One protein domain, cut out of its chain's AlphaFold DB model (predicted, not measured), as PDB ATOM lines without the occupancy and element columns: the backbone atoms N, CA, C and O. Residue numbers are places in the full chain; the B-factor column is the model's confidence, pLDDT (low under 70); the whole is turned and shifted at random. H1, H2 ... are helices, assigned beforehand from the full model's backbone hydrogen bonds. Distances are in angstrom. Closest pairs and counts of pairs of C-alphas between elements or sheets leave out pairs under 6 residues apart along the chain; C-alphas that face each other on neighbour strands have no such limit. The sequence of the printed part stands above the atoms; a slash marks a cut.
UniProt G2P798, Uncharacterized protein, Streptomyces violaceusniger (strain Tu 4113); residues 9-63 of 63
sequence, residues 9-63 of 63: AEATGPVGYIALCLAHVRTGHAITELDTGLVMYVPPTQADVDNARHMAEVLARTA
ATOM      1  N   ALA A   9     200.026 236.374 136.650       92.75
ATOM      2  CA  ALA A   9     199.413 235.949 135.396       92.75
ATOM      3  C   ALA A   9     200.459 235.634 134.315       92.75
ATOM      4  O   ALA A   9     200.358 234.617 133.628       92.75
ATOM      5  N   GLU A  10     201.487 236.478 134.180       95.19
ATOM      6  CA  GLU A  10     202.581 236.240 133.240       95.19
ATOM      7  C   GLU A  10     203.422 235.033 133.648       95.19
ATOM      8  O   GLU A  10     203.776 234.238 132.780       95.19
ATOM      9  N   ALA A  11     203.694 234.858 134.945       91.12
ATOM     10  CA  ALA A  11     204.493 233.755 135.472       91.12
ATOM     11  C   ALA A  11     203.890 232.382 135.138       91.12
ATOM     12  O   ALA A  11     204.627 231.454 134.814       91.12
ATOM     13  N   THR A  12     202.559 232.260 135.163       89.25
ATOM     14  CA  THR A  12     201.846 231.024 134.781       89.25
ATOM     15  C   THR A  12     201.508 230.932 133.289       89.25
ATOM     16  O   THR A  12     200.913 229.948 132.852       89.25
ATOM     17  N   GLY A  13     201.837 231.963 132.509       91.50
ATOM     18  CA  GLY A  13     201.456 232.096 131.107       91.50
ATOM     19  C   GLY A  13     202.614 231.925 130.114       91.50
ATOM     20  O   GLY A  13     203.733 231.564 130.488       91.50
ATOM     21  N   PRO A  14     202.369 232.235 128.824       93.81
ATOM     22  CA  PRO A  14     203.382 232.140 127.771       93.81
ATOM     23  C   PRO A  14     204.629 232.986 128.051       93.81
ATOM     24  O   PRO A  14     205.741 232.557 127.759       93.81
ATOM     25  N   VAL A  15     204.453 234.167 128.651       96.38
ATOM     26  CA  VAL A  15     205.561 235.068 129.008       96.38
ATOM     27  C   VAL A  15     206.496 234.401 130.018       96.38
ATOM     28  O   VAL A  15     207.701 234.355 129.792       96.38
ATOM     29  N   GLY A  16     205.961 233.829 131.098       93.00
ATOM     30  CA  GLY A  16     206.744 233.136 132.119       93.00
ATOM     31  C   GLY A  16     207.491 231.931 131.557       93.00
ATOM     32  O   GLY A  16     208.685 231.780 131.812       93.00
ATOM     33  N   TYR A  17     206.827 231.125 130.722       91.69
ATOM     34  CA  TYR A  17     207.469 229.986 130.064       91.69
ATOM     35  C   TYR A  17     208.631 230.421 129.158       91.69
ATOM     36  O   TYR A  17     209.738 229.897 129.271       91.69
ATOM     37  N   ILE A  18     208.425 231.426 128.302       94.56
ATOM     38  CA  ILE A  18     209.481 231.930 127.413       94.56
ATOM     39  C   ILE A  18     210.630 232.550 128.223       94.56
ATOM     40  O   ILE A  18     211.794 232.302 127.909       94.56
ATOM     41  N   ALA A  19     210.336 233.306 129.286       94.25
ATOM     42  CA  ALA A  19     211.359 233.902 130.144       94.25
ATOM     43  C   ALA A  19     212.236 232.830 130.817       94.25
ATOM     44  O   ALA A  19     213.457 232.983 130.873       94.25
ATOM     45  N   LEU A  20     211.638 231.721 131.267       90.81
ATOM     46  CA  LEU A  20     212.370 230.569 131.807       90.81
ATOM     47  C   LEU A  20     213.257 229.908 130.748       90.81
ATOM     48  O   LEU A  20     214.433 229.650 131.012       90.81
ATOM     49  N   CYS A  21     212.738 229.699 129.537       91.50
ATOM     50  CA  CYS A  21     213.516 229.170 128.418       91.50
ATOM     51  C   CYS A  21     214.741 230.045 128.107       91.50
ATOM     52  O   CYS A  21     215.849 229.530 127.952       91.50
ATOM     53  N   LEU A  22     214.564 231.368 128.053       92.62
ATOM     54  CA  LEU A  22     215.652 232.321 127.810       92.62
ATOM     55  C   LEU A  22     216.699 232.287 128.930       92.62
ATOM     56  O   LEU A  22     217.900 232.213 128.657       92.62
ATOM     57  N   ALA A  23     216.249 232.274 130.186       91.44
ATOM     58  CA  ALA A  23     217.126 232.191 131.347       91.44
ATOM     59  C   ALA A  23     217.970 230.910 131.335       91.44
ATOM     60  O   ALA A  23     219.168 230.960 131.623       91.44
ATOM     61  N   HIS A  24     217.361 229.788 130.954       89.19
ATOM     62  CA  HIS A  24     218.016 228.492 130.859       89.19
ATOM     63  C   HIS A  24     219.043 228.436 129.721       89.19
ATOM     64  O   HIS A  24     220.209 228.116 129.958       89.19
ATOM     65  N   VAL A  25     218.667 228.844 128.506       89.56
ATOM     66  CA  VAL A  25     219.583 228.843 127.351       89.56
ATOM     67  C   VAL A  25     220.773 229.777 127.575       89.56
ATOM     68  O   VAL A  25     221.898 229.446 127.197       89.56
ATOM     69  N   ARG A  26     220.582 230.909 128.267       88.50
ATOM     70  CA  ARG A  26     221.689 231.806 128.640       88.50
ATOM     71  C   ARG A  26     222.757 231.113 129.487       88.50
ATOM     72  O   ARG A  26     223.922 231.495 129.421       88.50
ATOM     73  N   THR A  27     222.384 230.104 130.270       86.25
ATOM     74  CA  THR A  27     223.344 229.327 131.068       86.25
ATOM     75  C   THR A  27     224.095 228.259 130.275       86.25
ATOM     76  O   THR A  27     224.897 227.531 130.848       86.25
ATOM     77  N   GLY A  28     223.898 228.202 128.953       86.62
ATOM     78  CA  GLY A  28     224.580 227.264 128.060       86.62
ATOM     79  C   GLY A  28     223.925 225.885 127.997       86.62
ATOM     80  O   GLY A  28     224.484 224.982 127.380       86.62
ATOM     81  N   HIS A  29     222.753 225.728 128.613       85.25
ATOM     82  CA  HIS A  29     221.992 224.487 128.617       85.25
ATOM     83  C   HIS A  29     221.025 224.410 127.432       85.25
ATOM     84  O   HIS A  29     220.488 225.422 126.968       85.25
ATOM     85  N   ALA A  30     220.808 223.197 126.925       85.31
ATOM     86  CA  ALA A  30     219.868 222.963 125.839       85.31
ATOM     87  C   ALA A  30     218.428 223.096 126.344       85.31
ATOM     88  O   ALA A  30     218.077 222.539 127.374       85.31
ATOM     89  N   ILE A  31     217.552 223.746 125.573       84.81
ATOM     90  CA  ILE A  31     216.145 223.953 125.966       84.81
ATOM     91  C   ILE A  31     215.386 222.645 126.254       84.81
ATOM     92  O   ILE A  31     214.451 222.641 127.042       84.81
ATOM     93  N   THR A  32     215.812 221.523 125.665       83.31
ATOM     94  CA  THR A  32     215.257 220.183 125.921       83.31
ATOM     95  C   THR A  32     215.503 219.688 127.343       83.31
ATOM     96  O   THR A  32     214.849 218.751 127.786       83.31
ATOM     97  N   GLU A  33     216.464 220.277 128.054       79.94
ATOM     98  CA  GLU A  33     216.735 219.946 129.447       79.94
ATOM     99  C   GLU A  33     215.707 220.592 130.376       79.94
ATOM    100  O   GLU A  33     215.493 220.042 131.448       79.94
ATOM    101  N   LEU A  34     215.010 221.666 129.973       75.56
ATOM    102  CA  LEU A  34     214.052 222.410 130.810       75.56
ATOM    103  C   LEU A  34     212.952 221.519 131.420       75.56
ATOM    104  O   LEU A  34     212.545 221.737 132.559       75.56
ATOM    105  N   ASP A  35     212.521 220.495 130.680       70.88
ATOM    106  CA  ASP A  35     211.501 219.526 131.106       70.88
ATOM    107  C   ASP A  35     212.055 218.426 132.028       70.88
ATOM    108  O   ASP A  35     211.308 217.631 132.605       70.88
ATOM    109  N   THR A  36     213.377 218.351 132.186       63.41
ATOM    110  CA  THR A  36     214.001 217.425 133.126       63.41
ATOM    111  C   THR A  36     213.934 218.031 134.524       63.41
ATOM    112  O   THR A  36     214.423 219.132 134.775       63.41
ATOM    113  N   GLY A  37     213.365 217.297 135.484       57.38
ATOM    114  CA  GLY A  37     213.249 217.728 136.889       57.38
ATOM    115  C   GLY A  37     214.583 217.944 137.630       57.38
ATOM    116  O   GLY A  37     214.590 218.021 138.854       57.38
ATOM    117  N   LEU A  38     215.707 217.999 136.908       55.25
ATOM    118  CA  LEU A  38     217.072 218.192 137.395       55.25
ATOM    119  C   LEU A  38     217.682 219.532 136.958       55.25
ATOM    120  O   LEU A  38     218.837 219.804 137.289       55.25
ATOM    121  N   VAL A  39     216.945 220.379 136.232       61.06
ATOM    122  CA  VAL A  39     217.464 221.688 135.824       61.06
ATOM    123  C   VAL A  39     217.687 222.569 137.039       61.06
ATOM    124  O   VAL A  39     216.768 222.847 137.813       61.06
ATOM    125  N   MET A  40     218.926 223.044 137.188       61.16
ATOM    126  CA  MET A  40     219.226 224.151 138.086       61.16
ATOM    127  C   MET A  40     218.319 225.320 137.712       61.16
ATOM    128  O   MET A  40     218.428 225.884 136.624       61.16
ATOM    129  N   TYR A  41     217.396 225.654 138.613       69.25
ATOM    130  CA  TYR A  41     216.450 226.736 138.399       69.25
ATOM    131  C   TYR A  41     217.205 228.065 138.363       69.25
ATOM    132  O   TYR A  41     217.642 228.586 139.392       69.25
ATOM    133  N   VAL A  42     217.371 228.603 137.158       83.62
ATOM    134  CA  VAL A  42     217.929 229.934 136.943       83.62
ATOM    135  C   VAL A  42     216.746 230.888 136.849       83.62
ATOM    136  O   VAL A  42     216.006 230.830 135.866       83.62
ATOM    137  N   PRO A  43     216.525 231.756 137.852       87.75
ATOM    138  CA  PRO A  43     215.433 232.711 137.775       87.75
ATOM    139  C   PRO A  43     215.658 233.662 136.588       87.75
ATOM    140  O   PRO A  43     216.793 234.111 136.376       87.75
ATOM    141  N   PRO A  44     214.604 234.002 135.827       91.44
ATOM    142  CA  PRO A  44     214.725 234.958 134.740       91.44
ATOM    143  C   PRO A  44     215.128 236.342 135.255       91.44
ATOM    144  O   PRO A  44     214.744 236.782 136.339       91.44
ATOM    145  N   THR A  45     215.925 237.037 134.457       94.19
ATOM    146  CA  THR A  45     216.258 238.453 134.635       94.19
ATOM    147  C   THR A  45     215.203 239.327 133.968       94.19
ATOM    148  O   THR A  45     214.415 238.840 133.160       94.19
ATOM    149  N   GLN A  46     215.233 240.635 134.231       95.31
ATOM    150  CA  GLN A  46     214.328 241.571 133.562       95.31
ATOM    151  C   GLN A  46     214.453 241.526 132.030       95.31
ATOM    152  O   GLN A  46     213.446 241.520 131.337       95.31
ATOM    153  N   ALA A  47     215.671 241.387 131.499       95.56
ATOM    154  CA  ALA A  47     215.883 241.284 130.055       95.56
ATOM    155  C   ALA A  47     215.231 240.031 129.444       95.56
ATOM    156  O   ALA A  47     214.769 240.067 128.305       95.56
ATOM    157  N   ASP A  48     215.169 238.926 130.194       94.94
ATOM    158  CA  ASP A  48     214.474 237.715 129.742       94.94
ATOM    159  C   ASP A  48     212.962 237.950 129.691       94.94
ATOM    160  O   ASP A  48     212.307 237.521 128.746       94.94
ATOM    161  N   VAL A  49     212.417 238.671 130.678       96.06
ATOM    162  CA  VAL A  49     210.992 239.024 130.748       96.06
ATOM    163  C   VAL A  49     210.602 239.975 129.618       96.06
ATOM    164  O   VAL A  49     209.610 239.731 128.933       96.06
ATOM    165  N   ASP A  50     211.398 241.012 129.363       97.50
ATOM    166  CA  ASP A  50     211.135 241.980 128.294       97.50
ATOM    167  C   ASP A  50     211.153 241.301 126.914       97.50
ATOM    168  O   ASP A  50     210.250 241.500 126.094       97.50
ATOM    169  N   ASN A  51     212.131 240.419 126.679       97.12
ATOM    170  CA  ASN A  51     212.193 239.610 125.463       97.12
ATOM    171  C   ASN A  51     211.009 238.640 125.362       97.12
ATOM    172  O   ASN A  51     210.414 238.500 124.292       97.12
ATOM    173  N   ALA A  52     210.631 237.995 126.465       96.75
ATOM    174  CA  ALA A  52     209.501 237.078 126.498       96.75
ATOM    175  C   ALA A  52     208.173 237.773 126.177       96.75
ATOM    176  O   ALA A  52     207.380 237.232 125.406       96.75
ATOM    177  N   ARG A  53     207.950 238.987 126.698       97.69
ATOM    178  CA  ARG A  53     206.787 239.823 126.361       97.69
ATOM    179  C   ARG A  53     206.746 240.125 124.868       97.69
ATOM    180  O   ARG A  53     205.720 239.898 124.232       97.69
ATOM    181  N   HIS A  54     207.871 240.556 124.298       97.44
ATOM    182  CA  HIS A  54     207.966 240.827 122.864       97.44
ATOM    183  C   HIS A  54     207.643 239.586 122.016       97.44
ATOM    184  O   HIS A  54     206.846 239.659 121.080       97.44
ATOM    185  N   MET A  55     208.210 238.425 122.359       96.50
ATOM    186  CA  MET A  55     207.952 237.170 121.646       96.50
ATOM    187  C   MET A  55     206.497 236.713 121.784       96.50
ATOM    188  O   MET A  55     205.892 236.318 120.791       96.50
ATOM    189  N   ALA A  56     205.920 236.788 122.985       95.56
ATOM    190  CA  ALA A  56     204.522 236.435 123.221       95.56
ATOM    191  C   ALA A  56     203.568 237.325 122.408       95.56
ATOM    192  O   ALA A  56     202.607 236.826 121.828       95.56
ATOM    193  N   GLU A  57     203.865 238.623 122.305       95.38
ATOM    194  CA  GLU A  57     203.107 239.559 121.473       95.38
ATOM    195  C   GLU A  57     203.204 239.201 119.982       95.38
ATOM    196  O   GLU A  57     202.196 239.183 119.278       95.38
ATOM    197  N   VAL A  58     204.405 238.871 119.490       95.06
ATOM    198  CA  VAL A  58     204.604 238.405 118.107       95.06
ATOM    199  C   VAL A  58     203.784 237.145 117.841       95.06
ATOM    200  O   VAL A  58     203.047 237.113 116.858       95.06
ATOM    201  N   LEU A  59     203.869 236.148 118.725       91.88
ATOM    202  CA  LEU A  59     203.150 234.881 118.592       91.88
ATOM    203  C   LEU A  59     201.634 235.091 118.557       91.88
ATOM    204  O   LEU A  59     200.969 234.534 117.686       91.88
ATOM    205  N   ALA A  60     201.103 235.941 119.438       92.00
ATOM    206  CA  ALA A  60     199.679 236.264 119.495       92.00
ATOM    207  C   ALA A  60     199.158 236.963 118.229       92.00
ATOM    208  O   ALA A  60     197.979 236.846 117.914       92.00
ATOM    209  N   ARG A  61     200.015 237.679 117.489       93.12
ATOM    210  CA  ARG A  61     199.648 238.292 116.200       93.12
ATOM    211  C   ARG A  61     199.691 237.317 115.024       93.12
ATOM    212  O   ARG A  61     199.161 237.638 113.965       93.12
ATOM    213  N   THR A  62     200.377 236.187 115.176       87.62
ATOM    214  CA  THR A  62     200.601 235.206 114.101       87.62
ATOM    215  C   THR A  62     199.798 233.913 114.254       87.62
ATOM    216  O   THR A  62     199.878 233.063 113.370       87.62
ATOM    217  N   ALA A  63     199.072 233.761 115.364       71.12
ATOM    218  CA  ALA A  63     198.179 232.641 115.659       71.12
ATOM    219  C   ALA A  63     196.752 232.924 115.167       71.12
ATOM    220  O   ALA A  63     196.098 231.957 114.717       71.12
TER     221      ALA A  63
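Overview. This is residues 9 to 63 of the 63 residues of an uncharacterized protein of Streptomyces violaceusniger (strain Tu 4113) (UniProt G2P798). Two helices, H1 and H2, pack slantwise on each other, and a wide loop, residues 27 to 45, swings out from the end of H1 and folds back to the start of H2. The loop and the last part of H2 lie at opposite ends of the long axis. The printed part has 55 residues with two named helices, H1 then H2, and no named strand; the class is all helix. It is compact, with a radius of gyration of the C-alphas of 11.3 A, and spans 33 by 22 by 21 A, only just elongated.

Along the chain. H1, residues 14 to 26, begins at C-alpha 14 (203.382, 232.140, 127.771) and is 18.3 A long. H2, residues 46 to 62, is 24.7 A long and ends at C-alpha 62 (200.601, 235.206, 114.101).

Arrangement. H1 and H2 touch, the closest C-alphas being those of Ala 19 and Asp 48, 4.9 A apart. They run opposite ways at a steep tilt of 52 degrees. In H1 and H2 every O i to N i+4 pair is within hydrogen-bond range.

Size, cuts and confidence. The C-alphas farthest apart, those of Leu 38 and Arg 61, are 34.0 A apart. The printed part has no cut. The link from H1 to H2, 19 residues, is long. Residues 36 to 41 have pLDDT under 70.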